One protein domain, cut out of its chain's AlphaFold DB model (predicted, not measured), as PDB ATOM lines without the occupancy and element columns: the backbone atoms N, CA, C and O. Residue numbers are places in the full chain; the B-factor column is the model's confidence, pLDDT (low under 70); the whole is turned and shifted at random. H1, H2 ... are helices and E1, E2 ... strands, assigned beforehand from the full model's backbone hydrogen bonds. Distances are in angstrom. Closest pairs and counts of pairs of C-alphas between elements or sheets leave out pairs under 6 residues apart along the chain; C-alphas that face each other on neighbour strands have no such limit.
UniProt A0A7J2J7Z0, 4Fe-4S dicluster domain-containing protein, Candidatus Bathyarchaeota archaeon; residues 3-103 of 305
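Overview. This is residues 3 to 103 of the 305 residues of the protein "4Fe-4S dicluster domain-containing protein" of Candidatus Bathyarchaeota archaeon (UniProt A0A7J2J7Z0). A four-stranded sheet, E1 E2 E3 E6, makes a wall, and the short helices H2 and H1 bridge from beside its E6 edge to a separate small hairpin, E4 and E5. The tip of that hairpin's long loop, residues 54 to 59, sticks out, and short H3 lies near H2. The printed part has 101 residues, with E1 E2 E3 H1 E4 E5 H2 E6 H3 along the chain; both sheets are antiparallel, and the class is mixed, with under half of the residues in named elements. It is compact, with a radius of gyration of the C-alphas of 14.3 A, yet elongated, spanning 53 by 28 by 20 A.

Along the chain. E1, residues 3 to 7, begins at C-alpha 3 (-6.309, -14.354, -9.754). E2, residues 11 to 17, and E3, residues 22 to 28, are each 19.6 A long. H1 is residues 37 to 41, E4 47 to 50, E5 64 to 67 and H2 77 to 80. E6, residues 87 to 91, is 13.8 A long. H3, residues 98 to 101, ends at C-alpha 101 (-20.191, 4.426, -16.670).

Arrangement. E1 E2 E3 form a meander, each strand the antiparallel neighbour of the one before. Within hydrogen-bond range are N 6 and O 13, 2.8 A, N 16 and O 23, 2.8 A, and, between E3 and edge strand E6, N 88 and O 26, 2.8 A. H2 is on this sheet, over none of its strands, at a height of 5.3 A. H2 touches H1, closest at the C-alphas of Cys 78 and Cys 38, 4.5 A. The closest C-alphas of H1 and E4 are those of Ala 39 and Ile 47, 4.9 A. In the hairpin E4 and E5, N 50 and O 64 are 2.8 A apart. H3 is close to H2 but not clearly touching, Val 99 to Ile 77, 7.0 A between C-alphas. The O i to N i+4 pair of H1 is within range; H2 and H3 are too short for one.

Size, cuts and confidence. The C-alphas farthest apart, of Val 20 and Gly 57, are 53.0 A apart. The E4 to E5 link is long, 13 residues. The printed part has no cut, and no printed residue is under 70 in pLDDT.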
ATOM      1  N   ILE A   3      -5.478 -14.897 -10.826       93.12
ATOM      2  CA  ILE A   3      -6.309 -14.354  -9.754       93.12
ATOM      3  C   ILE A   3      -5.475 -14.406  -8.474       93.12
ATOM      4  O   ILE A   3      -4.844 -15.431  -8.214       93.12
ATOM      5  N   SER A   4      -5.449 -13.313  -7.718       95.00
ATOM      6  CA  SER A   4      -4.833 -13.226  -6.390       95.00
ATOM      7  C   SER A   4      -5.900 -12.882  -5.349       95.00
ATOM      8  O   SER A   4      -6.929 -12.274  -5.660       95.00
ATOM      9  N   ARG A   5      -5.658 -13.319  -4.113       97.06
ATOM     10  CA  ARG A   5      -6.488 -13.041  -2.943       97.06
ATOM     11  C   ARG A   5      -5.568 -12.773  -1.764       97.06
ATOM     12  O   ARG A   5      -4.769 -13.634  -1.404       97.06
ATOM     13  N   GLU A   6      -5.726 -11.611  -1.153       96.94
ATOM     14  CA  GLU A   6      -5.016 -11.203   0.051       96.94
ATOM     15  C   GLU A   6      -6.046 -10.763   1.087       96.94
ATOM     16  O   GLU A   6      -6.902  -9.923   0.819       96.94
ATOM     17  N   GLU A   7      -6.009 -11.362   2.272       96.88
ATOM     18  CA  GLU A   7      -6.998 -11.105   3.310       96.88
ATOM     19  C   GLU A   7      -6.306 -10.969   4.663       96.88
ATOM     20  O   GLU A   7      -5.527 -11.830   5.065       96.88
ATOM     21  N   ASN A   8      -6.610  -9.882   5.364       95.25
ATOM     22  CA  ASN A   8      -6.176  -9.630   6.734       95.25
ATOM     23  C   ASN A   8      -7.398  -9.272   7.603       95.25
ATOM     24  O   ASN A   8      -8.550  -9.434   7.179       95.25
ATOM     25  N   GLU A   9      -7.167  -8.843   8.842       93.62
ATOM     26  CA  GLU A   9      -8.248  -8.534   9.787       93.62
ATOM     27  C   GLU A   9      -9.098  -7.329   9.351       93.62
ATOM     28  O   GLU A   9     -10.318  -7.372   9.500       93.62
ATOM     29  N   SER A  10      -8.489  -6.305   8.747       95.19
ATOM     30  CA  SER A  10      -9.158  -5.050   8.372       95.19
ATOM     31  C   SER A  10      -9.617  -4.997   6.913       95.19
ATOM     32  O   SER A  10     -10.456  -4.170   6.562       95.19
ATOM     33  N   SER A  11      -9.119  -5.874   6.039       97.06
ATOM     34  CA  SER A  11      -9.388  -5.789   4.601       97.06
ATOM     35  C   SER A  11      -9.321  -7.127   3.858       97.06
ATOM     36  O   SER A  11      -8.734  -8.109   4.316       97.06
ATOM     37  N   LEU A  12      -9.959  -7.155   2.688       97.69
ATOM     38  CA  LEU A  12      -9.857  -8.205   1.676       97.69
ATOM     39  C   LEU A  12      -9.587  -7.545   0.320       97.69
ATOM     40  O   LEU A  12     -10.364  -6.698  -0.116       97.69
ATOM     41  N   LEU A  13      -8.526  -7.970  -0.354       97.75
ATOM     42  CA  LEU A  13      -8.179  -7.604  -1.720       97.75
ATOM     43  C   LEU A  13      -8.276  -8.853  -2.599       97.75
ATOM     44  O   LEU A  13      -7.664  -9.880  -2.313       97.75
ATOM     45  N   ILE A  14      -9.044  -8.763  -3.681       97.56
ATOM     46  CA  ILE A  14      -9.038  -9.762  -4.752       97.56
ATOM     47  C   ILE A  14      -8.681  -9.079  -6.063       97.56
ATOM     48  O   ILE A  14      -9.225  -8.018  -6.384       97.56
ATOM     49  N   GLU A  15      -7.785  -9.685  -6.833       97.06
ATOM     50  CA  GLU A  15      -7.361  -9.137  -8.118       97.06
ATOM     51  C   GLU A  15      -7.490 -10.160  -9.236       97.06
ATOM     52  O   GLU A  15      -7.422 -11.376  -9.047       97.06
ATOM     53  N   ARG A  16      -7.688  -9.647 -10.449       95.75
ATOM     54  CA  ARG A  16      -7.680 -10.426 -11.680       95.75
ATOM     55  C   ARG A  16      -6.832  -9.718 -12.724       95.75
ATOM     56  O   ARG A  16      -7.239  -8.709 -13.308       95.75
ATOM     57  N   HIS A  17      -5.690 -10.325 -13.021       92.62
ATOM     58  CA  HIS A  17      -4.749  -9.846 -14.021       92.62
ATOM     59  C   HIS A  17      -5.032 -10.495 -15.381       92.62
ATOM     60  O   HIS A  17      -4.886 -11.711 -15.587       92.62
ATOM     61  N   HIS A  18      -5.417  -9.652 -16.336       89.56
ATOM     62  CA  HIS A  18      -5.350  -9.930 -17.765       89.56
ATOM     63  C   HIS A  18      -4.223  -9.108 -18.399       89.56
ATOM     64  O   HIS A  18      -3.738  -8.147 -17.819       89.56
ATOM     65  N   TRP A  19      -3.860  -9.446 -19.638       86.50
ATOM     66  CA  TRP A  19      -2.800  -8.764 -20.389       86.50
ATOM     67  C   TRP A  19      -3.007  -7.249 -20.561       86.50
ATOM     68  O   TRP A  19      -2.034  -6.511 -20.617       86.50
ATOM     69  N   VAL A  20      -4.261  -6.790 -20.658       90.75
ATOM     70  CA  VAL A  20      -4.616  -5.377 -20.929       90.75
ATOM     71  C   VAL A  20      -5.430  -4.748 -19.795       90.75
ATOM     72  O   VAL A  20      -5.568  -3.530 -19.713       90.75
ATOM     73  N   ARG A  21      -6.031  -5.577 -18.939       92.00
ATOM     74  CA  ARG A  21      -6.949  -5.130 -17.894       92.00
ATOM     75  C   ARG A  21      -6.586  -5.771 -16.574       92.00
ATOM     76  O   ARG A  21      -6.544  -6.996 -16.474       92.00
ATOM     77  N   HIS A  22      -6.392  -4.932 -15.575       94.44
ATOM     78  CA  HIS A  22      -6.201  -5.339 -14.203       94.44
ATOM     79  C   HIS A  22      -7.433  -4.915 -13.403       94.44
ATOM     80  O   HIS A  22      -7.671  -3.725 -13.217       94.44
ATOM     81  N   TYR A  23      -8.239  -5.885 -12.986       96.69
ATOM     82  CA  TYR A  23      -9.369  -5.635 -12.097       96.69
ATOM     83  C   TYR A  23      -8.948  -5.894 -10.659       96.69
ATOM     84  O   TYR A  23      -8.351  -6.935 -10.399       96.69
ATOM     85  N   SER A  24      -9.332  -5.019  -9.739       97.12
ATOM     86  CA  SER A  24      -9.233  -5.297  -8.309       97.12
ATOM     87  C   SER A  24     -10.523  -4.926  -7.589       97.12
ATOM     88  O   SER A  24     -11.293  -4.069  -8.034       97.12
ATOM     89  N   LEU A  25     -10.802  -5.635  -6.502       97.88
ATOM     90  CA  LEU A  25     -11.881  -5.326  -5.577       97.88
ATOM     91  C   LEU A  25     -11.306  -5.329  -4.168       97.88
ATOM     92  O   LEU A  25     -10.719  -6.321  -3.739       97.88
ATOM     93  N   VAL A  26     -11.519  -4.223  -3.462       97.94
ATOM     94  CA  VAL A  26     -11.144  -4.049  -2.060       97.94
ATOM     95  C   VAL A  26     -12.411  -4.015  -1.219       97.94
ATOM     96  O   VAL A  26     -13.339  -3.265  -1.520       97.94
ATOM     97  N   LEU A  27     -12.452  -4.828  -0.171       98.38
ATOM     98  CA  LEU A  27     -13.425  -4.755   0.908       98.38
ATOM     99  C   LEU A  27     -12.708  -4.255   2.163       98.38
ATOM    100  O   LEU A  27     -11.796  -4.911   2.659       98.38
ATOM    101  N   ASP A  28     -13.166  -3.127   2.685       97.94
ATOM    102  CA  ASP A  28     -12.826  -2.610   4.003       97.94
ATOM    103  C   ASP A  28     -13.758  -3.254   5.041       97.94
ATOM    104  O   ASP A  28     -14.976  -3.033   5.045       97.94
ATOM    105  N   LYS A  29     -13.191  -4.099   5.901       97.12
ATOM    106  CA  LYS A  29     -13.936  -4.849   6.916       97.12
ATOM    107  C   LYS A  29     -14.302  -3.993   8.124       97.12
ATOM    108  O   LYS A  29     -15.284  -4.317   8.786       97.12
ATOM    109  N   GLU A  30     -13.580  -2.908   8.386       95.75
ATOM    110  CA  GLU A  30     -13.874  -1.987   9.488       95.75
ATOM    111  C   GLU A  30     -15.102  -1.125   9.163       95.75
ATOM    112  O   GLU A  30     -15.959  -0.890  10.018       95.75
ATOM    113  N   ARG A  31     -15.250  -0.729   7.891       96.31
ATOM    114  CA  ARG A  31     -16.438  -0.013   7.391       96.31
ATOM    115  C   ARG A  31     -17.619  -0.928   7.080       96.31
ATOM    116  O   ARG A  31     -18.770  -0.483   7.085       96.31
ATOM    117  N   CYS A  32     -17.375  -2.197   6.756       97.81
ATOM    118  CA  CYS A  32     -18.443  -3.130   6.417       97.81
ATOM    119  C   CYS A  32     -19.290  -3.478   7.647       97.81
ATOM    120  O   CYS A  32     -18.820  -4.054   8.621       97.81
ATOM    121  N   VAL A  33     -20.591  -3.194   7.573       97.06
ATOM    122  CA  VAL A  33     -21.529  -3.496   8.669       97.06
ATOM    123  C   VAL A  33     -22.305  -4.803   8.469       97.06
ATOM    124  O   VAL A  33     -23.224  -5.085   9.231       97.06
ATOM    125  N   GLY A  34     -22.025  -5.563   7.405       96.81
ATOM    126  CA  GLY A  34     -22.708  -6.838   7.145       96.81
ATOM    127  C   GLY A  34     -24.175  -6.729   6.715       96.81
ATOM    128  O   GLY A  34     -24.923  -7.685   6.859       96.81
ATOM    129  N   CYS A  35     -24.618  -5.582   6.188       96.25
ATOM    130  CA  CYS A  35     -26.034  -5.299   5.889       96.25
ATOM    131  C   CYS A  35     -26.637  -6.000   4.653       96.25
ATOM    132  O   CYS A  35     -27.637  -5.513   4.138       96.25
ATOM    133  N   GLU A  36     -26.022  -7.068   4.136       96.38
ATOM    134  CA  GLU A  36     -26.449  -7.906   2.990       96.38
ATOM    135  C   GLU A  36     -26.747  -7.246   1.628       96.38
ATOM    136  O   GLU A  36     -26.849  -7.960   0.632       96.38
ATOM    137  N   LEU A  37     -26.839  -5.916   1.527       97.19
ATOM    138  CA  LEU A  37     -27.239  -5.213   0.300       97.19
ATOM    139  C   LEU A  37     -26.454  -5.670  -0.934       97.19
ATOM    140  O   LEU A  37     -27.048  -5.940  -1.975       97.19
ATOM    141  N   CYS A  38     -25.131  -5.794  -0.808       97.69
ATOM    142  CA  CYS A  38     -24.249  -6.234  -1.886       97.69
ATOM    143  C   CYS A  38     -24.493  -7.693  -2.303       97.69
ATOM    144  O   CYS A  38     -24.440  -7.995  -3.497       97.69
ATOM    145  N   ALA A  39     -24.790  -8.579  -1.349       97.75
ATOM    146  CA  ALA A  39     -25.070  -9.985  -1.610       97.75
ATOM    147  C   ALA A  39     -26.401 -10.160  -2.342       97.75
ATOM    148  O   ALA A  39     -26.441 -10.826  -3.376       97.75
ATOM    149  N   LEU A  40     -27.455  -9.472  -1.889       96.19
ATOM    150  CA  LEU A  40     -28.791  -9.544  -2.490       96.19
ATOM    151  C   LEU A  40     -28.779  -9.234  -3.993       96.19
ATOM    152  O   LEU A  40     -29.447  -9.905  -4.787       96.19
ATOM    153  N   ILE A  41     -28.014  -8.221  -4.399       96.00
ATOM    154  CA  ILE A  41     -28.027  -7.728  -5.780       96.00
ATOM    155  C   ILE A  41     -26.872  -8.231  -6.642       96.00
ATOM    156  O   ILE A  41     -26.800  -7.866  -7.816       96.00
ATOM    157  N   CYS A  42     -25.970  -9.052  -6.100       96.94
ATOM    158  CA  CYS A  42     -24.863  -9.596  -6.873       96.94
ATOM    159  C   CYS A  42     -25.410 -10.526  -7.974       96.94
ATOM    160  O   CYS A  42     -25.942 -11.592  -7.666       96.94
ATOM    161  N   PRO A  43     -25.254 -10.196  -9.271       95.00
ATOM    162  CA  PRO A  43     -25.822 -11.002 -10.357       95.00
ATOM    163  C   PRO A  43     -25.101 -12.341 -10.557       95.00
ATOM    164  O   PRO A  43     -25.538 -13.163 -11.357       95.00
ATOM    165  N   ARG A  44     -23.956 -12.528  -9.893       96.88
ATOM    166  CA  ARG A  44     -23.142 -13.747  -9.942       96.88
ATOM    167  C   ARG A  44     -23.218 -14.560  -8.656       96.88
ATOM    168  O   ARG A  44     -22.515 -15.559  -8.576       96.88
ATOM    169  N   GLU A  45     -23.991 -14.100  -7.665       97.06
ATOM    170  CA  GLU A  45     -24.097 -14.751  -6.349       97.06
ATOM    171  C   GLU A  45     -22.708 -15.049  -5.755       97.06
ATOM    172  O   GLU A  45     -22.435 -16.101  -5.188       97.06
ATOM    173  N   ALA A  46     -21.790 -14.103  -5.971       98.19
ATOM    174  CA  ALA A  46     -20.391 -14.212  -5.581       98.19
ATOM    175  C   ALA A  46     -20.138 -13.726  -4.149       98.19
ATOM    176  O   ALA A  46     -18.998 -13.733  -3.718       98.19
ATOM    177  N   ILE A  47     -21.159 -13.223  -3.451       98.31
ATOM    178  CA  ILE A  47     -21.015 -12.653  -2.111       98.31
ATOM    179  C   ILE A  47     -21.914 -13.441  -1.168       98.31
ATOM    180  O   ILE A  47     -23.126 -13.491  -1.368       98.31
ATOM    181  N   GLU A  48     -21.309 -14.022  -0.143       97.38
ATOM    182  CA  GLU A  48     -21.982 -14.783   0.904       97.38
ATOM    183  C   GLU A  48     -21.997 -13.975   2.200       97.38
ATOM    184  O   GLU A  48     -20.995 -13.353   2.558       97.38
ATOM    185  N   ILE A  49     -23.124 -14.000   2.914       97.00
ATOM    186  CA  ILE A  49     -23.260 -13.401   4.245       97.00
ATOM    187  C   ILE A  49     -23.114 -14.505   5.284       97.00
ATOM    188  O   ILE A  49     -23.832 -15.502   5.239       97.00
ATOM    189  N   LYS A  50     -22.202 -14.314   6.234       95.81
ATOM    190  CA  LYS A  50     -22.039 -15.183   7.398       95.81
ATOM    191  C   LYS A  50     -22.568 -14.460   8.626       95.81
ATOM    192  O   LYS A  50     -22.044 -13.412   9.007       95.81
ATOM    193  N   THR A  51     -23.609 -15.020   9.223       94.19
ATOM    194  CA  THR A  51     -24.125 -14.620  10.532       94.19
ATOM    195  C   THR A  51     -23.490 -15.482  11.619       94.19
ATOM    196  O   THR A  51     -22.945 -16.554  11.347       94.19
ATOM    197  N   PHE A  52     -23.525 -14.995  12.855       93.06
ATOM    198  CA  PHE A  52     -22.953 -15.685  14.002       93.06
ATOM    199  C   PHE A  52     -24.039 -15.893  15.043       93.06
ATOM    200  O   PHE A  52     -24.743 -14.948  15.397       93.06
ATOM    201  N   GLU A  53     -24.148 -17.115  15.549       87.12
ATOM    202  CA  GLU A  53     -24.995 -17.383  16.703       87.12
ATOM    203  C   GLU A  53     -24.407 -16.708  17.942       87.12
ATOM    204  O   GLU A  53     -23.196 -16.738  18.193       87.12
ATOM    205  N   LYS A  54     -25.284 -16.075  18.718       88.38
ATOM    206  CA  LYS A  54     -24.922 -15.435  19.975       88.38
ATOM    207  C   LYS A  54     -24.750 -16.502  21.055       88.38
ATOM    208  O   LYS A  54     -25.658 -17.291  21.301       88.38
ATOM    209  N   LYS A  55     -23.599 -16.497  21.728       86.62
ATOM    210  CA  LYS A  55     -23.389 -17.277  22.957       86.62
ATOM    211  C   LYS A  55     -23.950 -16.516  24.154       86.62
ATOM    212  O   LYS A  55     -23.942 -15.286  24.169       86.62
ATOM    213  N   GLU A  56     -24.418 -17.245  25.161       83.25
ATOM    214  CA  GLU A  56     -24.949 -16.650  26.390       83.25
ATOM    215  C   GLU A  56     -23.915 -15.713  27.041       83.25
ATOM    216  O   GLU A  56     -22.746 -16.067  27.191       83.25
ATOM    217  N   GLY A  57     -24.335 -14.489  27.371       83.38
ATOM    218  CA  GLY A  57     -23.473 -13.449  27.945       83.38
ATOM    219  C   GLY A  57     -22.615 -12.651  26.949       83.38
ATOM    220  O   GLY A  57     -22.066 -11.621  27.335       83.38
ATOM    221  N   GLU A  58     -22.514 -13.054  25.677       91.81
ATOM    222  CA  GLU A  58     -21.833 -12.261  24.640       91.81
ATOM    223  C   GLU A  58     -22.787 -11.256  23.976       91.81
ATOM    224  O   GLU A  58     -23.998 -11.457  23.950       91.81
ATOM    225  N   LYS A  59     -22.246 -10.179  23.394       93.44
ATOM    226  CA  LYS A  59     -23.001  -9.301  22.482       93.44
ATOM    227  C   LYS A  59     -23.174  -9.962  21.118       93.44
ATOM    228  O   LYS A  59     -22.296 -10.711  20.677       93.44
ATOM    229  N   ALA A  60     -24.268  -9.655  20.424       94.12
ATOM    230  CA  ALA A  60     -24.432 -10.104  19.045       94.12
ATOM    231  C   ALA A  60     -23.330  -9.510  18.149       94.12
ATOM    232  O   ALA A  60     -22.941  -8.347  18.282       94.12
ATOM    233  N   LYS A  61     -22.804 -10.325  17.230       95.44
ATOM    234  CA  LYS A  61     -21.732  -9.925  16.311       95.44
ATOM    235  C   LYS A  61     -22.327  -9.501  14.978       95.44
ATOM    236  O   LYS A  61     -23.285 -10.104  14.495       95.44
ATOM    237  N   ARG A  62     -21.736  -8.473  14.365       95.69
ATOM    238  CA  ARG A  62     -22.112  -8.062  13.007       95.69
ATOM    239  C   ARG A  62     -21.884  -9.226  12.036       95.69
ATOM    240  O   ARG A  62     -20.861  -9.905  12.155       95.69
ATOM    241  N   PRO A  63     -22.784  -9.445  11.063       96.62
ATOM    242  CA  PRO A  63     -22.512 -10.367   9.974       96.62
ATOM    243  C   PRO A  63     -21.261  -9.931   9.206       96.62
ATOM    244  O   PRO A  63     -20.999  -8.738   9.055       96.62
ATOM    245  N   VAL A  64     -20.513 -10.892   8.678       96.44
ATOM    246  CA  VAL A  64     -19.387 -10.626   7.771       96.44
ATOM    247  C   VAL A  64     -19.721 -11.125   6.378       96.44
ATOM    248  O   VAL A  64     -20.563 -12.008   6.209       96.44
ATOM    249  N   ILE A  65     -19.060 -10.562   5.372       97.19
ATOM    250  CA  ILE A  65     -19.242 -10.990   3.988       97.19
ATOM    251  C   ILE A  65     -17.992 -11.711   3.499       97.19
ATOM    252  O   ILE A  65     -16.877 -11.331   3.848       97.19
ATOM    253  N   ASN A  66     -18.180 -12.729   2.669       96.12
ATOM    254  CA  ASN A  66     -17.110 -13.380   1.926       96.12
ATOM    255  C   ASN A  66     -17.375 -13.220   0.430       96.12
ATOM    256  O   ASN A  66     -18.516 -13.357  -0.007       96.12
ATOM    257  N   ILE A  67     -16.331 -12.943  -0.348       98.06
ATOM    258  CA  ILE A  67     -16.431 -12.778  -1.799       98.06
ATOM    259  C   ILE A  67     -15.693 -13.940  -2.465       98.06
ATOM    260  O   ILE A  67     -14.531 -14.194  -2.159       98.06
ATOM    261  N   ASP A  68     -16.382 -14.640  -3.360       97.50
ATOM    262  CA  ASP A  68     -15.842 -15.703  -4.205       97.50
ATOM    263  C   ASP A  68     -15.228 -15.083  -5.471       97.50
ATOM    264  O   ASP A  68     -15.927 -14.632  -6.390       97.50
ATOM    265  N   GLU A  69     -13.898 -15.057  -5.521       96.19
ATOM    266  CA  GLU A  69     -13.096 -14.499  -6.610       96.19
ATOM    267  C   GLU A  69     -13.287 -15.221  -7.958       96.19
ATOM    268  O   GLU A  69     -13.074 -14.625  -9.027       96.19
ATOM    269  N   ASN A  70     -13.748 -16.476  -7.930       95.31
ATOM    270  CA  ASN A  70     -14.005 -17.280  -9.124       95.31
ATOM    271  C   ASN A  70     -15.367 -16.941  -9.739       95.31
ATOM    272  O   ASN A  70     -15.520 -16.934 -10.964       95.31
ATOM    273  N   LYS A  71     -16.361 -16.601  -8.909       96.94
ATOM    274  CA  LYS A  71     -17.684 -16.147  -9.375       96.94
ATOM    275  C   LYS A  71     -17.714 -14.659  -9.716       96.94
ATOM    276  O   LYS A  71     -18.449 -14.255 -10.629       96.94
ATOM    277  N   CYS A  72     -16.939 -13.845  -8.995       96.88
ATOM    278  CA  CYS A  72     -16.929 -12.393  -9.131       96.88
ATOM    279  C   CYS A  72     -16.589 -11.956 -10.566       96.88
ATOM    280  O   CYS A  72     -15.668 -12.461 -11.212       96.88
ATOM    281  N   SER A  73     -17.349 -10.990 -11.084       95.38
ATOM    282  CA  SER A  73     -17.141 -10.410 -12.419       95.38
ATOM    283  C   SER A  73     -16.567  -8.994 -12.382       95.38
ATOM    284  O   SER A  73     -16.435  -8.385 -13.438       95.38
ATOM    285  N   TYR A  74     -16.250  -8.468 -11.190       96.44
ATOM    286  CA  TYR A  74     -15.748  -7.101 -10.996       96.44
ATOM    287  C   TYR A  74     -16.654  -6.033 -11.635       96.44
ATOM    288  O   TYR A  74     -16.200  -4.999 -12.108       96.44
ATOM    289  N   CYS A  75     -17.969  -6.285 -11.673       95.44
ATOM    290  CA  CYS A  75     -18.922  -5.374 -12.310       95.44
ATOM    291  C   CYS A  75     -19.110  -4.049 -11.549       95.44
ATOM    292  O   CYS A  75     -19.551  -3.079 -12.154       95.44
ATOM    293  N   GLY A  76     -18.802  -4.013 -10.245       96.38
ATOM    294  CA  GLY A  76     -18.918  -2.825  -9.389       96.38
ATOM    295  C   GLY A  76     -20.333  -2.500  -8.887       96.38
ATOM    296  O   GLY A  76     -20.536  -1.468  -8.263       96.38
ATOM    297  N   ILE A  77     -21.315  -3.389  -9.079       96.75
ATOM    298  CA  ILE A  77     -22.672  -3.228  -8.514       96.75
ATOM    299  C   ILE A  77     -22.647  -3.141  -6.973       96.75
ATOM    300  O   ILE A  77     -23.357  -2.332  -6.380       96.75
ATOM    301  N   CYS A  78     -21.826  -3.973  -6.321       97.38
ATOM    302  CA  CYS A  78     -21.666  -3.984  -4.864       97.38
ATOM    303  C   CYS A  78     -21.004  -2.712  -4.313       97.38
ATOM    304  O   CYS A  78     -21.321  -2.322  -3.195       97.38
ATOM    305  N   ASP A  79     -20.120  -2.083  -5.091       97.75
ATOM    306  CA  ASP A  79     -19.504  -0.786  -4.781       97.75
ATOM    307  C   ASP A  79     -20.575   0.313  -4.859       97.75
ATOM    308  O   ASP A  79     -20.881   0.966  -3.862       97.75
ATOM    309  N   ALA A  80     -21.285   0.385  -5.991       96.31
ATOM    310  CA  ALA A  80     -22.308   1.397  -6.245       96.31
ATOM    311  C   ALA A  80     -23.474   1.399  -5.235       96.31
ATOM    312  O   ALA A  80     -24.030   2.458  -4.951       96.31
ATOM    313  N   ILE A  81     -23.864   0.235  -4.693       96.31
ATOM    314  CA  ILE A  81     -24.969   0.139  -3.723       96.31
ATOM    315  C   ILE A  81     -24.528   0.269  -2.262       96.31
ATOM    316  O   ILE A  81     -25.390   0.328  -1.388       96.31
ATOM    317  N   CYS A  82     -23.232   0.228  -1.946       97.62
ATOM    318  CA  CYS A  82     -22.802   0.167  -0.552       97.62
ATOM    319  C   CYS A  82     -23.008   1.527   0.138       97.62
ATOM    320  O   CYS A  82     -22.279   2.472  -0.174       97.62
ATOM    321  N   PRO A  83     -23.925   1.660   1.121       96.75
ATOM    322  CA  PRO A  83     -24.148   2.949   1.776       96.75
ATOM    323  C   PRO A  83     -22.959   3.414   2.614       96.75
ATOM    324  O   PRO A  83     -22.793   4.617   2.783       96.75
ATOM    325  N   PHE A  84     -22.133   2.479   3.084       97.62
ATOM    326  CA  PHE A  84     -20.971   2.738   3.939       97.62
ATOM    327  C   PHE A  84     -19.658   2.866   3.149       97.62
ATOM    328  O   PHE A  84     -18.602   3.041   3.747       97.62
ATOM    329  N   GLY A  85     -19.701   2.729   1.815       96.75
ATOM    330  CA  GLY A  85     -18.508   2.810   0.962       96.75
ATOM    331  C   GLY A  85     -17.453   1.733   1.250       96.75
ATOM    332  O   GLY A  85     -16.283   1.930   0.953       96.75
ATOM    333  N   ALA A  86     -17.855   0.598   1.830       97.94
ATOM    334  CA  ALA A  86     -16.945  -0.449   2.293       97.94
ATOM    335  C   ALA A  86     -16.368  -1.329   1.168       97.94
ATOM    336  O   ALA A  86     -15.461  -2.110   1.422       97.94
ATOM    337  N   ILE A  87     -16.901  -1.262  -0.056       98.00
ATOM    338  CA  ILE A  87     -16.407  -2.042  -1.201       98.00
ATOM    339  C   ILE A  87     -16.021  -1.081  -2.315       98.00
ATOM    340  O   ILE A  87     -16.835  -0.239  -2.684       98.00
ATOM    341  N   LYS A  88     -14.825  -1.252  -2.883       97.62
ATOM    342  CA  LYS A  88     -14.327  -0.486  -4.028       97.62
ATOM    343  C   LYS A  88     -13.882  -1.406  -5.149       97.62
ATOM    344  O   LYS A  88     -13.183  -2.385  -4.901       97.62
ATOM    345  N   VAL A  89     -14.287  -1.098  -6.379       97.38
ATOM    346  CA  VAL A  89     -13.841  -1.804  -7.586       97.38
ATOM    347  C   VAL A  89     -12.990  -0.882  -8.445       97.38
ATOM    348  O   VAL A  89     -13.416   0.212  -8.809       97.38
ATOM    349  N   MET A  90     -11.803  -1.358  -8.804       96.69
ATOM    350  CA  MET A  90     -10.843  -0.617  -9.612       96.69
ATOM    351  C   MET A  90     -10.596  -1.327 -10.944       96.69
ATOM    352  O   MET A  90     -10.625  -2.559 -11.036       96.69
ATOM    353  N   LEU A  91     -10.306  -0.539 -11.976       96.00
ATOM    354  CA  LEU A  91      -9.797  -1.008 -13.258       96.00
ATOM    355  C   LEU A  91      -8.503  -0.258 -13.556       96.00
ATOM    356  O   LEU A  91      -8.495   0.965 -13.617       96.00
ATOM    357  N   ASN A  92      -7.414  -0.995 -13.755       94.38
ATOM    358  CA  ASN A  92      -6.087  -0.448 -14.039       94.38
ATOM    359  C   ASN A  92      -5.606   0.574 -12.987       94.38
ATOM    360  O   ASN A  92      -4.892   1.512 -13.321       94.38
ATOM    361  N   GLY A  93      -5.985   0.381 -11.720       92.94
ATOM    362  CA  GLY A  93      -5.613   1.268 -10.612       92.94
ATOM    363  C   GLY A  93      -6.523   2.486 -10.423       92.94
ATOM    364  O   GLY A  93      -6.338   3.219  -9.457       92.94
ATOM    365  N   GLU A  94      -7.532   2.679 -11.275       94.62
ATOM    366  CA  GLU A  94      -8.494   3.781 -11.172       94.62
ATOM    367  C   GLU A  94      -9.862   3.290 -10.687       94.62
ATOM    368  O   GLU A  94     -10.294   2.182 -11.025       94.62
ATOM    369  N   HIS A  95     -10.562   4.113  -9.896       94.75
ATOM    370  CA  HIS A  95     -11.920   3.805  -9.437       94.75
ATOM    371  C   HIS A  95     -12.879   3.908 -10.619       94.75
ATOM    372  O   HIS A  95     -13.236   4.998 -11.061       94.75
ATOM    373  N   TYR A  96     -13.267   2.755 -11.164       92.94
ATOM    374  CA  TYR A  96     -14.055   2.690 -12.387       92.94
ATOM    375  C   TYR A  96     -15.095   1.574 -12.314       92.94
ATOM    376  O   TYR A  96     -14.816   0.382 -12.472       92.94
ATOM    377  N   ILE A  97     -16.347   1.985 -12.125       91.44
ATOM    378  CA  ILE A  97     -17.497   1.086 -12.058       91.44
ATOM    379  C   ILE A  97     -18.113   0.983 -13.452       91.44
ATOM    380  O   ILE A  97     -18.925   1.813 -13.865       91.44
ATOM    381  N   THR A  98     -17.760  -0.081 -14.175       87.50
ATOM    382  CA  THR A  98     -18.158  -0.277 -15.582       87.50
ATOM    383  C   THR A  98     -19.671  -0.184 -15.801       87.50
ATOM    384  O   THR A  98     -20.125   0.305 -16.833       87.50
ATOM    385  N   VAL A  99     -20.480  -0.676 -14.858       90.44
ATOM    386  CA  VAL A  99     -21.946  -0.652 -14.995       90.44
ATOM    387  C   VAL A  99     -22.549   0.736 -14.788       90.44
ATOM    388  O   VAL A  99     -23.623   0.995 -15.320       90.44
ATOM    389  N   VAL A 100     -21.873   1.611 -14.044       90.56
ATOM    390  CA  VAL A 100     -22.311   2.992 -13.817       90.56
ATOM    391  C   VAL A 100     -21.924   3.852 -15.007       90.56
ATOM    392  O   VAL A 100     -22.779   4.548 -15.541       90.56
ATOM    393  N   ASP A 101     -20.678   3.734 -15.472       89.31
ATOM    394  CA  ASP A 101     -20.191   4.426 -16.670       89.31
ATOM    395  C   ASP A 101     -21.064   4.121 -17.900       89.31
ATOM    396  O   ASP A 101     -21.431   5.004 -18.667       89.31
ATOM    397  N   LYS A 102     -21.512   2.868 -18.034       88.31
ATOM    398  CA  LYS A 102     -22.434   2.437 -19.098       88.31
ATOM    399  C   LYS A 102     -23.917   2.689 -18.797       88.31
ATOM    400  O   LYS A 102     -24.766   2.036 -19.409       88.31
ATOM    401  N   GLU A 103     -24.242   3.525 -17.810       86.25
ATOM    402  CA  GLU A 103     -25.611   3.871 -17.379       86.25
ATOM    403  C   GLU A 103     -26.534   2.650 -17.165       86.25
ATOM    404  O   GLU A 103     -27.758   2.687 -17.354       86.25
TER     405      GLU A 103